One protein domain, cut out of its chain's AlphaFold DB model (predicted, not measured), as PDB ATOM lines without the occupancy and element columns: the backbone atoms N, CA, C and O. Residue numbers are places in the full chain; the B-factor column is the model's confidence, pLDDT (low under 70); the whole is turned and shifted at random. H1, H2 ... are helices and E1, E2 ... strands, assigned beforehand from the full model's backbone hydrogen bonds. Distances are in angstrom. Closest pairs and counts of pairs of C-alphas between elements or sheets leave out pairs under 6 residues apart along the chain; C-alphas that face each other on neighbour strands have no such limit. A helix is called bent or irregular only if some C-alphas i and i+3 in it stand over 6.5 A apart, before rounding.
ATOM      1  N   GLY A 628      -0.429 -10.540  24.208       65.44
ATOM      2  CA  GLY A 628       0.362  -9.849  23.186       65.44
ATOM      3  C   GLY A 628       1.065  -8.588  23.700       65.44
ATOM      4  O   GLY A 628       2.284  -8.500  23.591       65.44
ATOM      5  N   GLY A 629       0.345  -7.661  24.344       76.69
ATOM      6  CA  GLY A 629       0.942  -6.418  24.857       76.69
ATOM      7  C   GLY A 629       2.067  -6.649  25.880       76.69
ATOM      8  O   GLY A 629       3.088  -5.959  25.844       76.69
ATOM      9  N   ARG A 630       1.932  -7.662  26.752       85.38
ATOM     10  CA  ARG A 630       2.990  -8.048  27.705       85.38
ATOM     11  C   ARG A 630       4.161  -8.722  26.994       85.38
ATOM     12  O   ARG A 630       5.303  -8.347  27.240       85.38
ATOM     13  N   ASN A 631       3.884  -9.677  26.110       86.31
ATOM     14  CA  ASN A 631       4.906 -10.444  25.398       86.31
ATOM     15  C   ASN A 631       5.770  -9.534  24.503       86.31
ATOM     16  O   ASN A 631       6.994  -9.657  24.498       86.31
ATOM     17  N   ILE A 632       5.146  -8.571  23.816       88.00
ATOM     18  CA  ILE A 632       5.825  -7.559  22.996       88.00
ATOM     19  C   ILE A 632       6.708  -6.655  23.871       88.00
ATOM     20  O   ILE A 632       7.871  -6.430  23.531       88.00
ATOM     21  N   ALA A 633       6.209  -6.172  25.017       90.00
ATOM     22  CA  ALA A 633       7.016  -5.389  25.957       90.00
ATOM     23  C   ALA A 633       8.233  -6.181  26.470       90.00
ATOM     24  O   ALA A 633       9.355  -5.678  26.445       90.00
ATOM     25  N   GLU A 634       8.021  -7.428  26.901       90.56
ATOM     26  CA  GLU A 634       9.064  -8.315  27.424       90.56
ATOM     27  C   GLU A 634      10.160  -8.587  26.381       90.56
ATOM     28  O   GLU A 634      11.350  -8.560  26.703       90.56
ATOM     29  N   GLN A 635       9.773  -8.784  25.118       88.62
ATOM     30  CA  GLN A 635      10.698  -8.972  24.005       88.62
ATOM     31  C   GLN A 635      11.529  -7.711  23.719       88.62
ATOM     32  O   GLN A 635      12.757  -7.786  23.721       88.62
ATOM     33  N   LEU A 636      10.892  -6.545  23.567       91.06
ATOM     34  CA  LEU A 636      11.574  -5.268  23.298       91.06
ATOM     35  C   LEU A 636      12.528  -4.855  24.440       91.06
ATOM     36  O   LEU A 636      13.597  -4.282  24.204       91.06
ATOM     37  N   LEU A 637      12.172  -5.164  25.692       91.62
ATOM     38  CA  LEU A 637      13.015  -4.913  26.866       91.62
ATOM     39  C   LEU A 637      14.218  -5.870  26.933       91.62
ATOM     40  O   LEU A 637      15.329  -5.425  27.228       91.62
ATOM     41  N   ARG A 638      14.047  -7.154  26.580       88.56
ATOM     42  CA  ARG A 638      15.168  -8.108  26.442       88.56
ATOM     43  C   ARG A 638      16.119  -7.726  25.309       88.56
ATOM     44  O   ARG A 638      17.331  -7.725  25.513       88.56
ATOM     45  N   GLU A 639      15.584  -7.355  24.147       87.38
ATOM     46  CA  GLU A 639      16.361  -6.897  22.985       87.38
ATOM     47  C   GLU A 639      17.201  -5.645  23.328       87.38
ATOM     48  O   GLU A 639      18.337  -5.514  22.872       87.38
ATOM     49  N   THR A 640      16.709  -4.785  24.231       86.44
ATOM     50  CA  THR A 640      17.435  -3.613  24.763       86.44
ATOM     51  C   THR A 640      18.213  -3.859  26.066       86.44
ATOM     52  O   THR A 640      18.738  -2.909  26.653       86.44
ATOM     53  N   ARG A 641      18.351  -5.123  26.501       87.25
ATOM     54  CA  ARG A 641      19.095  -5.564  27.702       87.25
ATOM     55  C   ARG A 641      18.669  -4.868  29.007       87.25
ATOM     56  O   ARG A 641      19.510  -4.594  29.864       87.25
ATOM     57  N   ARG A 642      17.378  -4.570  29.158       86.19
ATOM     58  CA  ARG A 642      16.791  -4.083  30.419       86.19
ATOM     59  C   ARG A 642      16.578  -5.234  31.396       86.19
ATOM     60  O   ARG A 642      16.361  -6.369  30.969       86.19
ATOM     61  N   ASP A 643      16.581  -4.927  32.693       86.19
ATOM     62  CA  ASP A 643      15.930  -5.821  33.647       86.19
ATOM     63  C   ASP A 643      14.409  -5.808  33.406       86.19
ATOM     64  O   ASP A 643      13.833  -4.817  32.956       86.19
ATOM     65  N   ILE A 644      13.786  -6.951  33.667       88.62
ATOM     66  CA  ILE A 644      12.351  -7.218  33.553       88.62
ATOM     67  C   ILE A 644      11.812  -7.924  34.810       88.62
ATOM     68  O   ILE A 644      10.679  -8.407  34.803       88.62
ATOM     69  N   SER A 645      12.606  -8.010  35.885       87.62
ATOM     70  CA  SER A 645      12.209  -8.618  37.163       87.62
ATOM     71  C   SER A 645      10.980  -7.944  37.793       87.62
ATOM     72  O   SER A 645      10.159  -8.613  38.421       87.62
ATOM     73  N   ASP A 646      10.807  -6.643  37.551       89.69
ATOM     74  CA  ASP A 646       9.687  -5.798  37.966       89.69
ATOM     75  C   ASP A 646       8.628  -5.578  36.860       89.69
ATOM     76  O   ASP A 646       7.734  -4.742  37.026       89.69
ATOM     77  N   LEU A 647       8.685  -6.328  35.743       91.44
ATOM     78  CA  LEU A 647       7.870  -6.067  34.549       91.44
ATOM     79  C   LEU A 647       6.358  -6.117  34.817       91.44
ATOM     80  O   LEU A 647       5.727  -7.185  34.906       91.44
ATOM     81  N   THR A 648       5.759  -4.928  34.806       90.19
ATOM     82  CA  THR A 648       4.312  -4.710  34.772       90.19
ATOM     83  C   THR A 648       3.913  -4.043  33.461       90.19
ATOM     84  O   THR A 648       4.581  -3.135  32.969       90.19
ATOM     85  N   VAL A 649       2.817  -4.530  32.879       87.19
ATOM     86  CA  VAL A 649       2.235  -4.020  31.636       87.19
ATOM     87  C   VAL A 649       0.734  -3.930  31.840       87.19
ATOM     88  O   VAL A 649       0.092  -4.920  32.189       87.19
ATOM     89  N   THR A 650       0.185  -2.741  31.637       83.56
ATOM     90  CA  THR A 650      -1.249  -2.446  31.761       83.56
ATOM     91  C   THR A 650      -1.667  -1.550  30.604       83.56
ATOM     92  O   THR A 650      -0.866  -0.692  30.233       83.56
ATOM     93  N   PRO A 651      -2.883  -1.669  30.040       76.69
ATOM     94  CA  PRO A 651      -3.392  -0.687  29.085       76.69
ATOM     95  C   PRO A 651      -3.210   0.739  29.607       76.69
ATOM     96  O   PRO A 651      -3.682   1.082  30.692       76.69
ATOM     97  N   LEU A 652      -2.507   1.569  28.838       72.56
ATOM     98  CA  LEU A 652      -2.528   3.009  29.048       72.56
ATOM     99  C   LEU A 652      -3.910   3.469  28.592       72.56
ATOM    100  O   LEU A 652      -4.413   2.978  27.585       72.56
ATOM    101  N   ALA A 653      -4.545   4.342  29.369       52.62
ATOM    102  CA  ALA A 653      -5.988   4.559  29.355       52.62
ATOM    103  C   ALA A 653      -6.551   5.223  28.074       52.62
ATOM    104  O   ALA A 653      -7.123   6.303  28.130       52.62
ATOM    105  N   ALA A 654      -6.507   4.527  26.938       45.78
ATOM    106  CA  ALA A 654      -7.212   4.850  25.696       45.78
ATOM    107  C   ALA A 654      -8.731   4.561  25.777       45.78
ATOM    108  O   ALA A 654      -9.381   4.367  24.754       45.78
ATOM    109  N   VAL A 655      -9.293   4.497  26.993       44.53
ATOM    110  CA  VAL A 655     -10.615   3.910  27.297       44.53
ATOM    111  C   VAL A 655     -11.772   4.708  26.687       44.53
ATOM    112  O   VAL A 655     -12.855   4.173  26.473       44.53
ATOM    113  N   ASP A 656     -11.530   5.974  26.351       50.75
ATOM    114  CA  ASP A 656     -12.506   6.827  25.679       50.75
ATOM    115  C   ASP A 656     -12.473   6.671  24.148       50.75
ATOM    116  O   ASP A 656     -13.283   7.279  23.451       50.75
ATOM    117  N   SER A 657     -11.517   5.931  23.572       70.00
ATOM    118  CA  SER A 657     -11.389   5.745  22.121       70.00
ATOM    119  C   SER A 657     -12.016   4.428  21.669       70.00
ATOM    120  O   SER A 657     -11.322   3.445  21.408       70.00
ATOM    121  N   VAL A 658     -13.344   4.442  21.508       73.06
ATOM    122  CA  VAL A 658     -14.122   3.339  20.915       73.06
ATOM    123  C   VAL A 658     -13.523   2.840  19.594       73.06
ATOM    124  O   VAL A 658     -13.460   1.641  19.362       73.06
ATOM    125  N   ILE A 659     -13.000   3.741  18.755       78.00
ATOM    126  CA  ILE A 659     -12.342   3.382  17.489       78.00
ATOM    127  C   ILE A 659     -11.098   2.530  17.766       78.00
ATOM    128  O   ILE A 659     -10.950   1.463  17.187       78.00
ATOM    129  N   SER A 660     -10.228   2.955  18.686       78.31
ATOM    130  CA  SER A 660      -9.016   2.205  19.039       78.31
ATOM    131  C   SER A 660      -9.331   0.856  19.691       78.31
ATOM    132  O   SER A 660      -8.640  -0.121  19.421       78.31
ATOM    133  N   GLU A 661     -10.378   0.791  20.517       80.44
ATOM    134  CA  GLU A 661     -10.868  -0.440  21.148       80.44
ATOM    135  C   GLU A 661     -11.424  -1.433  20.117       80.44
ATOM    136  O   GLU A 661     -11.043  -2.601  20.128       80.44
ATOM    137  N   LEU A 662     -12.262  -0.973  19.184       82.06
ATOM    138  CA  LEU A 662     -12.840  -1.803  18.125       82.06
ATOM    139  C   LEU A 662     -11.777  -2.308  17.145       82.06
ATOM    140  O   LEU A 662     -11.780  -3.491  16.796       82.06
ATOM    141  N   THR A 663     -10.828  -1.455  16.747       82.19
ATOM    142  CA  THR A 663      -9.696  -1.884  15.912       82.19
ATOM    143  C   THR A 663      -8.804  -2.877  16.661       82.19
ATOM    144  O   THR A 663      -8.303  -3.825  16.054       82.19
ATOM    145  N   ALA A 664      -8.642  -2.723  17.981       81.12
ATOM    146  CA  ALA A 664      -7.915  -3.682  18.805       81.12
ATOM    147  C   ALA A 664      -8.640  -5.023  18.934       81.12
ATOM    148  O   ALA A 664      -8.004  -6.054  18.739       81.12
ATOM    149  N   TRP A 665      -9.950  -5.027  19.187       83.19
ATOM    150  CA  TRP A 665     -10.776  -6.238  19.215       83.19
ATOM    151  C   TRP A 665     -10.695  -7.004  17.887       83.19
ATOM    152  O   TRP A 665     -10.389  -8.198  17.902       83.19
ATOM    153  N   ARG A 666     -10.828  -6.318  16.740       78.19
ATOM    154  CA  ARG A 666     -10.618  -6.938  15.417       78.19
ATOM    155  C   ARG A 666      -9.203  -7.489  15.231       78.19
ATOM    156  O   ARG A 666      -9.039  -8.585  14.708       78.19
ATOM    157  N   SER A 667      -8.194  -6.790  15.750       74.31
ATOM    158  CA  SER A 667      -6.785  -7.221  15.761       74.31
ATOM    159  C   SER A 667      -6.458  -8.270  16.848       74.31
ATOM    160  O   SER A 667      -5.311  -8.369  17.292       74.31
ATOM    161  N   GLY A 668      -7.448  -9.023  17.347       72.31
ATOM    162  CA  GLY A 668      -7.257 -10.069  18.363       72.31
ATOM    163  C   GLY A 668      -6.788  -9.562  19.737       72.31
ATOM    164  O   GLY A 668      -6.222 -10.324  20.517       72.31
ATOM    165  N   GLY A 669      -6.973  -8.272  20.026       70.06
ATOM    166  CA  GLY A 669      -6.586  -7.597  21.269       70.06
ATOM    167  C   GLY A 669      -5.081  -7.372  21.460       70.06
ATOM    168  O   GLY A 669      -4.664  -6.985  22.550       70.06
ATOM    169  N   ALA A 670      -4.254  -7.599  20.433       70.06
ATOM    170  CA  ALA A 670      -2.802  -7.404  20.520       70.06
ATOM    171  C   ALA A 670      -2.364  -5.927  20.415       70.06
ATOM    172  O   ALA A 670      -1.271  -5.573  20.862       70.06
ATOM    173  N   THR A 671      -3.195  -5.067  19.820       81.81
ATOM    174  CA  THR A 671      -2.862  -3.670  19.491       81.81
ATOM    175  C   THR A 671      -3.424  -2.686  20.517       81.81
ATOM    176  O   THR A 671      -4.482  -2.929  21.090       81.81
ATOM    177  N   GLY A 672      -2.768  -1.543  20.720       85.31
ATOM    178  CA  GLY A 672      -3.217  -0.507  21.653       85.31
ATOM    179  C   GLY A 672      -2.079   0.336  22.229       85.31
ATOM    180  O   GLY A 672      -0.957   0.342  21.717       85.31
ATOM    181  N   LEU A 673      -2.381   1.047  23.317       86.44
ATOM    182  CA  LEU A 673      -1.416   1.791  24.129       86.44
ATOM    183  C   LEU A 673      -1.256   1.090  25.483       86.44
ATOM    184  O   LEU A 673      -2.251   0.758  26.125       86.44
ATOM    185  N   PHE A 674      -0.021   0.898  25.947       87.56
ATOM    186  CA  PHE A 674       0.282   0.206  27.202       87.56
ATOM    187  C   PHE A 674       1.303   0.989  28.043       87.56
ATOM    188  O   PHE A 674       2.347   1.416  27.552       87.56
ATOM    189  N   ASP A 675       0.987   1.170  29.325       90.50
ATOM    190  CA  ASP A 675       1.895   1.645  30.367       90.50
ATOM    191  C   ASP A 675       2.762   0.459  30.790       90.50
ATOM    192  O   ASP A 675       2.250  -0.559  31.270       90.50
ATOM    193  N   VAL A 676       4.064   0.578  30.547       93.12
ATOM    194  CA  VAL A 676       5.058  -0.470  30.783       93.12
ATOM    195  C   VAL A 676       6.036   0.034  31.834       93.12
ATOM    196  O   VAL A 676       6.601   1.119  31.687       93.12
ATOM    197  N   ARG A 677       6.263  -0.751  32.888       93.88
ATOM    198  CA  ARG A 677       7.238  -0.430  33.937       93.88
ATOM    199  C   ARG A 677       8.176  -1.607  34.137       93.88
ATOM    200  O   ARG A 677       7.703  -2.732  34.279       93.88
ATOM    201  N   ALA A 678       9.470  -1.318  34.081       93.56
ATOM    202  CA  ALA A 678      10.577  -2.260  34.200       93.56
ATOM    203  C   ALA A 678      11.882  -1.482  34.457       93.56
ATOM    204  O   ALA A 678      11.957  -0.312  34.069       93.56
ATOM    205  N   ASP A 679      12.910  -2.096  35.052       89.88
ATOM    206  CA  ASP A 679      14.208  -1.449  35.351       89.88
ATOM    207  C   ASP A 679      14.030  -0.169  36.206       89.88
ATOM    208  O   ASP A 679      14.728   0.833  36.032       89.88
ATOM    209  N   GLY A 680      13.011  -0.146  37.082       89.19
ATOM    210  CA  GLY A 680      12.627   1.036  37.869       89.19
ATOM    211  C   GLY A 680      12.141   2.238  37.041       89.19
ATOM    212  O   GLY A 680      12.011   3.344  37.570       89.19
ATOM    213  N   ARG A 681      11.887   2.053  35.740       91.88
ATOM    214  CA  ARG A 681      11.502   3.089  34.768       91.88
ATOM    215  C   ARG A 681      10.066   2.898  34.295       91.88
ATOM    216  O   ARG A 681       9.442   1.864  34.516       91.88
ATOM    217  N   ARG A 682       9.551   3.916  33.600       93.56
ATOM    218  CA  ARG A 682       8.241   3.910  32.942       93.56
ATOM    219  C   ARG A 682       8.397   4.213  31.454       93.56
ATOM    220  O   ARG A 682       9.189   5.075  31.070       93.56
ATOM    221  N   TYR A 683       7.614   3.520  30.643       94.25
ATOM    222  CA  TYR A 683       7.625   3.568  29.187       94.25
ATOM    223  C   TYR A 683       6.191   3.569  28.648       94.25
ATOM    224  O   TYR A 683       5.257   3.147  29.336       94.25
ATOM    225  N   VAL A 684       6.026   3.995  27.397       93.38
ATOM    226  CA  VAL A 684       4.771   3.840  26.649       93.38
ATOM    227  C   VAL A 684       5.018   2.895  25.484       93.38
ATOM    228  O   VAL A 684       5.737   3.241  24.549       93.38
ATOM    229  N   LEU A 685       4.418   1.710  25.518       92.69
ATOM    230  CA  LEU A 685       4.371   0.826  24.360       92.69
ATOM    231  C   LEU A 685       3.149   1.191  23.512       92.69
ATOM    232  O   LEU A 685       2.018   1.097  23.987       92.69
ATOM    233  N   LYS A 686       3.371   1.561  22.249       91.75
ATOM    234  CA  LYS A 686       2.331   1.523  21.216       91.75
ATOM    235  C   LYS A 686       2.454   0.220  20.439       91.75
ATOM    236  O   LYS A 686       3.556  -0.128  20.017       91.75
ATOM    237  N   VAL A 687       1.335  -0.446  20.178       90.06
ATOM    238  CA  VAL A 687       1.229  -1.519  19.180       90.06
ATOM    239  C   VAL A 687       0.137  -1.113  18.191       90.06
ATOM    240  O   VAL A 687      -1.003  -0.891  18.596       90.06
ATOM    241  N   LYS A 688       0.492  -0.945  16.918       87.50
ATOM    242  CA  LYS A 688      -0.371  -0.397  15.863       87.50
ATOM    243  C   LYS A 688      -1.042  -1.532  15.069       87.50
ATOM    244  O   LYS A 688      -0.383  -2.534  14.793       87.50
ATOM    245  N   PRO A 689      -2.330  -1.391  14.708       86.25
ATOM    246  CA  PRO A 689      -3.042  -2.353  13.870       86.25
ATOM    247  C   PRO A 689      -2.634  -2.239  12.400       86.25
ATOM    248  O   PRO A 689      -2.156  -1.192  11.958       86.25
ATOM    249  N   HIS A 690      -2.873  -3.297  11.622       86.31
ATOM    250  CA  HIS A 690      -2.696  -3.236  10.171       86.31
ATOM    251  C   HIS A 690      -3.656  -2.211   9.541       86.31
ATOM    252  O   HIS A 690      -4.743  -1.953  10.068       86.31
ATOM    253  N   ALA A 691      -3.277  -1.648   8.390       85.75
ATOM    254  CA  ALA A 691      -4.063  -0.611   7.716       85.75
ATOM    255  C   ALA A 691      -5.484  -1.080   7.357       85.75
ATOM    256  O   ALA A 691      -6.421  -0.292   7.449       85.75
ATOM    257  N   ASP A 692      -5.660  -2.364   7.028       86.88
ATOM    258  CA  ASP A 692      -6.976  -2.929   6.703       86.88
ATOM    259  C   ASP A 692      -7.957  -2.898   7.878       86.88
ATOM    260  O   ASP A 692      -9.128  -2.613   7.661       86.88
ATOM    261  N   GLU A 693      -7.513  -3.129   9.119       85.94
ATOM    262  CA  GLU A 693      -8.423  -3.092  10.275       85.94
ATOM    263  C   GLU A 693      -8.841  -1.653  10.590       85.94
ATOM    264  O   GLU A 693     -10.009  -1.384  10.869       85.94
ATOM    265  N   ALA A 694      -7.909  -0.701  10.474       86.00
ATOM    266  CA  ALA A 694      -8.218   0.723  10.594       86.00
ATOM    267  C   ALA A 694      -9.169   1.197   9.476       86.00
ATOM    268  O   ALA A 694     -10.082   1.983   9.729       86.00
ATOM    269  N   HIS A 695      -8.996   0.687   8.252       89.62
ATOM    270  CA  HIS A 695      -9.872   0.968   7.117       89.62
ATOM    271  C   HIS A 695     -11.256   0.315   7.268       89.62
ATOM    272  O   HIS A 695     -12.250   0.981   6.997       89.62
ATOM    273  N   ALA A 696     -11.349  -0.921   7.769       88.81
ATOM    274  CA  ALA A 696     -12.616  -1.606   8.037       88.81
ATOM    275  C   ALA A 696     -13.439  -0.892   9.123       88.81
ATOM    276  O   ALA A 696     -14.637  -0.670   8.949       88.81
ATOM    277  N   VAL A 697     -12.796  -0.448  10.211       89.88
ATOM    278  CA  VAL A 697     -13.452   0.390  11.233       89.88
ATOM    279  C   VAL A 697     -13.865   1.746  10.651       89.88
ATOM    280  O   VAL A 697     -14.972   2.212  10.916       89.88
ATOM    281  N   GLY A 698     -13.038   2.347   9.792       92.25
ATOM    282  CA  GLY A 698     -13.375   3.563   9.044       92.25
ATOM    283  C   GLY A 698     -14.579   3.419   8.102       92.25
ATOM    284  O   GLY A 698     -15.427   4.307   8.056       92.25
ATOM    285  N   LEU A 699     -14.694   2.290   7.401       92.69
ATOM    286  CA  LEU A 699     -15.802   1.988   6.492       92.69
ATOM    287  C   LEU A 699     -17.102   1.710   7.262       92.69
ATOM    288  O   LEU A 699     -18.164   2.207   6.888       92.69
ATOM    289  N   ALA A 700     -17.026   0.996   8.390       91.44
ATOM    290  CA  ALA A 700     -18.178   0.799   9.267       91.44
ATOM    291  C   ALA A 700     -18.683   2.121   9.875       91.44
ATOM    292  O   ALA A 700     -19.896   2.314   9.968       91.44
ATOM    293  N   LEU A 701     -17.775   3.044  10.226       92.44
ATOM    294  CA  LEU A 701     -18.112   4.413  10.642       92.44
ATOM    295  C   LEU A 701     -18.822   5.188   9.522       92.44
ATOM    296  O   LEU A 701     -19.880   5.763   9.768       92.44
ATOM    297  N   ALA A 702     -18.283   5.161   8.299       93.31
ATOM    298  CA  ALA A 702     -18.890   5.797   7.129       93.31
ATOM    299  C   ALA A 702     -20.320   5.275   6.868       93.31
ATOM    300  O   ALA A 702     -21.249   6.066   6.699       93.31
ATOM    301  N   GLY A 703     -20.530   3.957   6.971       91.00
ATOM    302  CA  GLY A 703     -21.848   3.312   6.869       91.00
ATOM    303  C   GLY A 703     -22.851   3.642   7.985       91.00
ATOM    304  O   GLY A 703     -24.023   3.297   7.860       91.00
ATOM    305  N   MET A 704     -22.441   4.329   9.058       89.88
ATOM    306  CA  MET A 704     -23.360   4.905  10.056       89.88
ATOM    307  C   MET A 704     -23.670   6.397   9.839       89.88
ATOM    308  O   MET A 704     -24.469   6.987  10.576       89.88
ATOM    309  N   CYS A 705     -23.028   7.011   8.849       90.44
ATOM    310  CA  CYS A 705     -23.270   8.384   8.417       90.44
ATOM    311  C   CYS A 705     -24.169   8.427   7.173       90.44
ATOM    312  O   CYS A 705     -25.044   9.283   7.090       90.44
ATOM    313  N   GLY A 706     -24.013   7.476   6.248       89.19
ATOM    314  CA  GLY A 706     -24.906   7.291   5.103       89.19
ATOM    315  C   GLY A 706     -24.324   6.326   4.072       89.19
ATOM    316  O   GLY A 706     -23.122   6.062   4.084       89.19
ATOM    317  N   LYS A 707     -25.162   5.807   3.164       90.19
ATOM    318  CA  LYS A 707     -24.694   4.891   2.113       90.19
ATOM    319  C   LYS A 707     -23.674   5.566   1.191       90.19
ATOM    320  O   LYS A 707     -22.586   5.039   1.013       90.19
ATOM    321  N   ASP A 708     -23.986   6.751   0.679       93.81
ATOM    322  CA  ASP A 708     -23.135   7.451  -0.293       93.81
ATOM    323  C   ASP A 708     -21.727   7.741   0.267       93.81
ATOM    324  O   ASP A 708     -20.734   7.715  -0.462       93.81
ATOM    325  N   LEU A 709     -21.622   7.944   1.588       95.62
ATOM    326  CA  LEU A 709     -20.347   8.071   2.290       95.62
ATOM    327  C   LEU A 709     -19.653   6.716   2.501       95.62
ATOM    328  O   LEU A 709     -18.431   6.670   2.417       95.62
ATOM    329  N   ALA A 710     -20.375   5.611   2.707       94.38
ATOM    330  CA  ALA A 710     -19.780   4.271   2.706       94.38
ATOM    331  C   ALA A 710     -19.179   3.919   1.334       94.38
ATOM    332  O   ALA A 710     -17.983   3.642   1.254       94.38
ATOM    333  N   ASP A 711     -19.965   4.027   0.258       95.88
ATOM    334  CA  ASP A 711     -19.556   3.713  -1.118       95.88
ATOM    335  C   ASP A 711     -18.336   4.570  -1.551       95.88
ATOM    336  O   ASP A 711     -17.372   4.086  -2.160       95.88
ATOM    337  N   ALA A 712     -18.317   5.857  -1.172       97.31
ATOM    338  CA  ALA A 712     -17.184   6.748  -1.425       97.31
ATOM    339  C   ALA A 712     -15.972   6.486  -0.503       97.31
ATOM    340  O   ALA A 712     -14.826   6.694  -0.921       97.31
ATOM    341  N   TYR A 713     -16.185   6.022   0.734       96.50
ATOM    342  CA  TYR A 713     -15.112   5.648   1.663       96.50
ATOM    343  C   TYR A 713     -14.451   4.323   1.269       96.50
ATOM    344  O   TYR A 713     -13.232   4.208   1.368       96.50
ATOM    345  N   GLU A 714     -15.198   3.350   0.758       95.25
ATOM    346  CA  GLU A 714     -14.630   2.141   0.153       95.25
ATOM    347  C   GLU A 714     -13.745   2.515  -1.051       95.25
ATOM    348  O   GLU A 714     -12.565   2.162  -1.111       95.25
ATOM    349  N   SER A 715     -14.269   3.359  -1.946       95.44
ATOM    350  CA  SER A 715     -13.582   3.797  -3.172       95.44
ATOM    351  C   SER A 715     -12.320   4.651  -2.940       95.44
ATOM    352  O   SER A 715     -11.393   4.644  -3.760       95.44
ATOM    353  N   HIS A 716     -12.271   5.447  -1.864       95.00
ATOM    354  CA  HIS A 716     -11.232   6.474  -1.678       95.00
ATOM    355  C   HIS A 716     -10.633   6.577  -0.264       95.00
ATOM    356  O   HIS A 716      -9.600   7.230  -0.100       95.00
ATOM    357  N   GLY A 717     -11.220   5.947   0.755       92.12
ATOM    358  CA  GLY A 717     -10.907   6.157   2.177       92.12
ATOM    359  C   GLY A 717      -9.468   5.823   2.579       92.12
ATOM    360  O   GLY A 717      -8.906   6.486   3.450       92.12
ATOM    361  N   ARG A 718      -8.797   4.897   1.879       90.88
ATOM    362  CA  ARG A 718      -7.350   4.636   2.058       90.88
ATOM    363  C   ARG A 718      -6.485   5.883   1.781       90.88
ATOM    364  O   ARG A 718      -5.431   6.056   2.391       90.88
ATOM    365  N   GLY A 719      -6.966   6.823   0.960       89.94
ATOM    366  CA  GLY A 719      -6.346   8.135   0.717       89.94
ATOM    367  C   GLY A 719      -6.445   9.143   1.878       89.94
ATOM    368  O   GLY A 719      -5.849  10.222   1.810       89.94
ATOM    369  N   LEU A 720      -7.157   8.823   2.967       90.31
ATOM    370  CA  LEU A 720      -7.212   9.664   4.175       90.31
ATOM    371  C   LEU A 720      -5.912   9.632   4.999       90.31
ATOM    372  O   LEU A 720      -5.731  10.462   5.896       90.31
ATOM    373  N   GLY A 721      -4.989   8.726   4.668       86.88
ATOM    374  CA  GLY A 721      -3.633   8.675   5.218       86.88
ATOM    375  C   GLY A 721      -3.377   7.547   6.216       86.88
ATOM    376  O   GLY A 721      -2.226   7.352   6.575       86.88
ATOM    377  N   LEU A 722      -4.383   6.770   6.628       85.50
ATOM    378  CA  LEU A 722      -4.178   5.609   7.516       85.50
ATOM    379  C   LEU A 722      -3.405   4.461   6.834       85.50
ATOM    380  O   LEU A 722      -2.756   3.658   7.503       85.50
ATOM    381  N   GLU A 723      -3.433   4.410   5.499       88.56
ATOM    382  CA  GLU A 723      -2.676   3.450   4.693       88.56
ATOM    383  C   GLU A 723      -1.168   3.548   4.981       88.56
ATOM    384  O   GLU A 723      -0.594   4.639   4.940       88.56
ATOM    385  N   GLY A 724      -0.527   2.422   5.314       88.44
ATOM    386  CA  GLY A 724       0.876   2.362   5.760       88.44
ATOM    387  C   GLY A 724       1.201   3.038   7.109       88.44
ATOM    388  O   GLY A 724       2.371   3.101   7.488       88.44
ATOM    389  N   GLY A 725       0.211   3.540   7.863       89.81
ATOM    390  CA  GLY A 725       0.432   4.286   9.117       89.81
ATOM    391  C   GLY A 725       1.175   3.499  10.211       89.81
ATOM    392  O   GLY A 725       1.934   4.077  10.993       89.81
ATOM    393  N   HIS A 726       1.015   2.172  10.218       88.12
ATOM    394  CA  HIS A 726       1.665   1.240  11.146       88.12
ATOM    395  C   HIS A 726       3.166   1.036  10.866       88.12
ATOM    396  O   HIS A 726       3.941   0.893  11.809       88.12
ATOM    397  N   GLU A 727       3.608   1.098   9.604       92.06
ATOM    398  CA  GLU A 727       5.040   1.174   9.270       92.06
ATOM    399  C   GLU A 727       5.593   2.577   9.551       92.06
ATOM    400  O   GLU A 727       6.691   2.735  10.088       92.06
ATOM    401  N   ARG A 728       4.815   3.604   9.187       93.19
ATOM    402  CA  ARG A 728       5.213   5.014   9.165       93.19
ATOM    403  C   ARG A 728       5.690   5.540  10.509       93.19
ATOM    404  O   ARG A 728       6.784   6.093  10.580       93.19
ATOM    405  N   GLU A 729       4.897   5.390  11.572       92.94
ATOM    406  CA  GLU A 729       5.282   5.936  12.882       92.94
ATOM    407  C   GLU A 729       6.561   5.260  13.412       92.94
ATOM    408  O   GLU A 729       7.453   5.938  13.922       92.94
ATOM    409  N   LEU A 730       6.705   3.945  13.212       93.19
ATOM    410  CA  LEU A 730       7.907   3.187  13.575       93.19
ATOM    411  C   LEU A 730       9.140   3.652  12.787       93.19
ATOM    412  O   LEU A 730      10.195   3.885  13.379       93.19
ATOM    413  N   ALA A 731       9.011   3.796  11.465       93.12
ATOM    414  CA  ALA A 731      10.093   4.258  10.602       93.12
ATOM    415  C   ALA A 731      10.534   5.682  10.968       93.12
ATOM    416  O   ALA A 731      11.728   5.934  11.105       93.12
ATOM    417  N   LEU A 732       9.589   6.590  11.226       94.25
ATOM    418  CA  LEU A 732       9.893   7.957  11.651       94.25
ATOM    419  C   LEU A 732      10.629   8.006  12.996       94.25
ATOM    420  O   LEU A 732      11.588   8.763  13.122       94.25
ATOM    421  N   TYR A 733      10.262   7.179  13.980       95.06
ATOM    422  CA  TYR A 733      11.011   7.095  15.241       95.06
ATOM    423  C   TYR A 733      12.422   6.512  15.082       95.06
ATOM    424  O   TYR A 733      13.355   6.976  15.740       95.06
ATOM    425  N   ARG A 734      12.585   5.505  14.218       91.69
ATOM    426  CA  ARG A 734      13.871   4.848  13.939       91.69
ATOM    427  C   ARG A 734      14.830   5.770  13.172       91.69
ATOM    428  O   ARG A 734      15.986   5.931  13.570       91.69
ATOM    429  N   ASP A 735      14.328   6.404  12.113       89.75
ATOM    430  CA  ASP A 735      15.116   7.094  11.081       89.75
ATOM    431  C   ASP A 735      15.201   8.624  11.289       89.75
ATOM    432  O   ASP A 735      15.879   9.333  10.532       89.75
ATOM    433  N   ALA A 736      14.547   9.151  12.333       88.06
ATOM    434  CA  ALA A 736      14.758  10.510  12.826       88.06
ATOM    435  C   ALA A 736      16.229  10.735  13.213       88.06
ATOM    436  O   ALA A 736      16.841   9.911  13.896       88.06
ATOM    437  N   ASP A 737      16.784  11.881  12.824       88.31
ATOM    438  CA  ASP A 737      18.135  12.316  13.195       88.31
ATOM    439  C   ASP A 737      18.177  13.045  14.553       88.31
ATOM    440  O   ASP A 737      17.177  13.177  15.260       88.31
ATOM    441  N   VAL A 738      19.364  13.528  14.937       89.38
ATOM    442  CA  VAL A 738      19.614  14.222  16.212       89.38
ATOM    443  C   VAL A 738      18.786  15.502  16.404       89.38
ATOM    444  O   VAL A 738      18.540  15.896  17.545       89.38
ATOM    445  N   VAL A 739      18.338  16.150  15.321       86.69
ATOM    446  CA  VAL A 739      17.520  17.367  15.394       86.69
ATOM    447  C   VAL A 739      16.042  16.997  15.471       86.69
ATOM    448  O   VAL A 739      15.355  17.497  16.357       86.69
ATOM    449  N   ALA A 740      15.562  16.061  14.646       89.88
ATOM    450  CA  ALA A 740      14.188  15.554  14.742       89.88
ATOM    451  C   ALA A 740      13.894  14.937  16.130       89.88
ATOM    452  O   ALA A 740      12.906  15.296  16.775       89.88
ATOM    453  N   ARG A 741      14.821  14.127  16.669       93.00
ATOM    454  CA  ARG A 741      14.751  13.536  18.027       93.00
ATOM    455  C   ARG A 741      14.690  14.560  19.168       93.00
ATOM    456  O   ARG A 741      14.381  14.185  20.293       93.00
ATOM    457  N   ARG A 742      14.970  15.848  18.927       92.44
ATOM    458  CA  ARG A 742      14.780  16.911  19.934       92.44
ATOM    459  C   ARG A 742      13.300  17.233  20.170       92.44
ATOM    460  O   ARG A 742      12.970  17.711  21.254       92.44
ATOM    461  N   TYR A 743      12.451  16.988  19.173       95.12
ATOM    462  CA  TYR A 743      11.043  17.392  19.136       95.12
ATOM    463  C   TYR A 743      10.073  16.199  19.057       95.12
ATOM    464  O   TYR A 743       8.901  16.360  18.723       95.12
ATOM    465  N   MET A 744      10.555  14.998  19.377       94.81
ATOM    466  CA  MET A 744       9.811  13.734  19.387       94.81
ATOM    467  C   MET A 744      10.116  12.980  20.696       94.81
ATOM    468  O   MET A 744      11.171  13.224  21.289       94.81
ATOM    469  N   PRO A 745       9.242  12.072  21.165       94.88
ATOM    470  CA  PRO A 745       9.596  11.136  22.228       94.88
ATOM    471  C   PRO A 745      10.785  10.251  21.822       94.88
ATOM    472  O   PRO A 745      10.876   9.795  20.681       94.88
ATOM    473  N   HIS A 746      11.681   9.954  22.758       93.06
ATOM    474  CA  HIS A 746      12.765   8.999  22.555       93.06
ATOM    475  C   HIS A 746      12.215   7.572  22.410       93.06
ATOM    476  O   HIS A 746      11.768   6.964  23.388       93.06
ATOM    477  N   ALA A 747      12.322   6.993  21.214       94.44
ATOM    478  CA  ALA A 747      12.068   5.574  20.998       94.44
ATOM    479  C   ALA A 747      13.212   4.715  21.558       94.44
ATOM    480  O   ALA A 747      14.376   4.871  21.201       94.44
ATOM    481  N   VAL A 748      12.859   3.815  22.470       93.12
ATOM    482  CA  VAL A 748      13.751   2.857  23.135       93.12
ATOM    483  C   VAL A 748      13.953   1.622  22.259       93.12
ATOM    484  O   VAL A 748      15.071   1.125  22.164       93.12
ATOM    485  N   ALA A 749      12.887   1.154  21.604       92.94
ATOM    486  CA  ALA A 749      12.914   0.050  20.649       92.94
ATOM    487  C   ALA A 749      11.731   0.134  19.665       92.94
ATOM    488  O   ALA A 749      10.682   0.693  19.990       92.94
ATOM    489  N   THR A 750      11.884  -0.469  18.486       93.12
ATOM    490  CA  THR A 750      10.841  -0.620  17.455       93.12
ATOM    491  C   THR A 750      10.878  -2.034  16.890       93.12
ATOM    492  O   THR A 750      11.967  -2.523  16.591       93.12
ATOM    493  N   ARG A 751       9.717  -2.649  16.654       90.31
ATOM    494  CA  ARG A 751       9.578  -3.949  15.983       90.31
ATOM    495  C   ARG A 751       8.522  -3.856  14.888       90.31
ATOM    496  O   ARG A 751       7.407  -3.437  15.168       90.31
ATOM    497  N   ALA A 752       8.868  -4.289  13.681       89.50
ATOM    498  CA  ALA A 752       7.919  -4.581  12.613       89.50
ATOM    499  C   ALA A 752       8.114  -6.046  12.210       89.50
ATOM    500  O   ALA A 752       9.236  -6.461  11.926       89.50
ATOM    501  N   ASP A 753       7.038  -6.822  12.247       83.62
ATOM    502  CA  ASP A 753       7.027  -8.260  11.994       83.62
ATOM    503  C   ASP A 753       5.758  -8.596  11.206       83.62
ATOM    504  O   ASP A 753       4.687  -8.795  11.780       83.62
ATOM    505  N   GLU A 754       5.881  -8.602   9.876       80.81
ATOM    506  CA  GLU A 754       4.773  -8.863   8.948       80.81
ATOM    507  C   GLU A 754       4.140 -10.239   9.202       80.81
ATOM    508  O   GLU A 754       2.922 -10.389   9.191       80.81
ATOM    509  N   SER A 755       4.977 -11.238   9.503       76.38
ATOM    510  CA  SER A 755       4.552 -12.628   9.697       76.38
ATOM    511  C   SER A 755       3.670 -12.810  10.932       76.38
ATOM    512  O   SER A 755       2.717 -13.586  10.904       76.38
ATOM    513  N   ALA A 756       3.951 -12.049  11.992       74.12
ATOM    514  CA  ALA A 756       3.143 -11.998  13.205       74.12
ATOM    515  C   ALA A 756       2.066 -10.894  13.180       74.12
ATOM    516  O   ALA A 756       1.261 -10.819  14.108       74.12
ATOM    517  N   ARG A 757       2.064 -10.024  12.157       81.12
ATOM    518  CA  ARG A 757       1.281  -8.774  12.071       81.12
ATOM    519  C   ARG A 757       1.468  -7.873  13.304       81.12
ATOM    520  O   ARG A 757       0.508  -7.346  13.866       81.12
ATOM    521  N   ILE A 758       2.723  -7.709  13.737       84.56
ATOM    522  CA  ILE A 758       3.110  -6.886  14.895       84.56
ATOM    523  C   ILE A 758       3.909  -5.665  14.436       84.56
ATOM    524  O   ILE A 758       5.058  -5.788  14.013       84.56
ATOM    525  N   TRP A 759       3.346  -4.475  14.646       91.06
ATOM    526  CA  TRP A 759       4.049  -3.195  14.523       91.06
ATOM    527  C   TRP A 759       4.029  -2.492  15.878       91.06
ATOM    528  O   TRP A 759       2.985  -2.041  16.342       91.06
ATOM    529  N   ALA A 760       5.175  -2.431  16.551       92.62
ATOM    530  CA  ALA A 760       5.308  -1.924  17.908       92.62
ATOM    531  C   ALA A 760       6.436  -0.893  18.056       92.62
ATOM    532  O   ALA A 760       7.507  -1.026  17.459       92.62
ATOM    533  N   VAL A 761       6.224   0.104  18.917       93.94
ATOM    534  CA  VAL A 761       7.254   1.056  19.355       93.94
ATOM    535  C   VAL A 761       7.167   1.287  20.864       93.94
ATOM    536  O   VAL A 761       6.111   1.617  21.399       93.94
ATOM    537  N   LEU A 762       8.297   1.115  21.549       94.75
ATOM    538  CA  LEU A 762       8.464   1.389  22.975       94.75
ATOM    539  C   LEU A 762       9.104   2.774  23.133       94.75
ATOM    540  O   LEU A 762      10.254   2.971  22.748       94.75
ATOM    541  N   LEU A 763       8.361   3.731  23.681       94.88
ATOM    542  CA  LEU A 763       8.761   5.129  23.870       94.88
ATOM    543  C   LEU A 763       9.129   5.419  25.333       94.88
ATOM    544  O   LEU A 763       8.660   4.742  26.251       94.88
ATOM    545  N   GLU A 764       9.924   6.467  25.567       93.38
ATOM    546  CA  GLU A 764      10.048   7.072  26.899       93.38
ATOM    547  C   GLU A 764       8.671   7.510  27.434       93.38
ATOM    548  O   GLU A 764       7.829   8.005  26.681       93.38
ATOM    549  N   TYR A 765       8.438   7.372  28.741       92.12
ATOM    550  CA  TYR A 765       7.321   8.064  29.378       92.12
ATOM    551  C   TYR A 765       7.724   9.514  29.674       92.12
ATOM    552  O   TYR A 765       8.623   9.755  30.483       92.12
TER     553      TYR A 765
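What this domain is: This is residues 628 to 765 of the 999 residues of a protein of Acidobacteria bacterium (UniProt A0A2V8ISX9). A twisted antiparallel sheet of five strands curls round helix H1 on one face, while H5 packs slantwise over E5 and E4 on the opposite face. Beyond one end of this body lies the helical hairpin of H3 and H4, which makes much of the length, while H2 touches residues 693 to 697 of H3 and only grazes the sheet with its own residues 660 to 665. The printed part has 138 residues, with five named helices and five named strands in the order H1 E1 H2 E2 E3 H3 H4 H5 E4 E5; the class is mixed, helices and strands. The sheet's order is E1 E2 E3 E5 E4. The whole is compact, with a radius of gyration of the C-alphas of 16.5 A, yet elongated in outline, 53 by 32 by 29 A.

Where its parts are: Begin with the sheet: E1 is residues 648 to 651, E2 residues 672 to 678 (18.7 A), E3 residues 681 to 688 (22.6 A), E4 residues 747 to 753 and E5 residues 758 to 764 (19.7 A), ending at C-alpha 764 at (10.048, 7.072, 26.899). Find C-alpha 628 at (0.362, -9.849, 23.186); from there H1 runs 16.3 A to residue 639. H2 is residues 658 to 666, H3 residues 691 to 702 and H5 residues 725 to 735. H4, residues 707 to 720, starts at C-alpha 707 at (-24.694, 4.891, 2.113) and spans 18.2 A; it is irregular, with C-alphas 715 and 718 8.2 A apart.

How they stand to each other: Look for N 650 and O 675, 3.0 A, between E1 and E2; N 674 and O 685, 2.8 A, in the hairpin E2 and E3; N 686 and O 761, 2.9 A, between E3 and E5; and N 760 and O 751, 2.8 A, in the hairpin E4 and E5. H1 and H5 lie on opposite faces, giving three layers, helices on both faces of a sheet. The closest C-alphas of H1 and E1 are those of Arg 630 and Val 649, 5.7 A. H5 has a height over the sheet of 8.6 A; its C-alpha 733 is 6.0 A from that of Ala 747 in E4, the closest pair. H2 only grazes the sheet with residues 660 to 665. It touches H3 at Thr 663 and Glu 693, the closest C-alphas, 5.9 A, through residues 693 to 697 of H3 alone, at a steep tilt of 51 degrees. H3 and H4 touch, closest at C-alphas 702 and 710, 4.8 A, at a shallow tilt of 31 degrees, opposite ways. H4 and H5 are apart. Every O i to N i+4 pair is within hydrogen-bond range in H1, H2 and H3, against 7 of 10 in H4 and 6 of 7 in H5.

The domain as a whole: The C-alphas farthest apart, those of Ser 645 and Asp 708, stand 53.9 A from each other. The printed part has no cut, and its one long link is the 11 residues from H5 to E4. The mean pLDDT of the printed part is 87.0; look for values under 70 at residue 628 and residues 653 to 656.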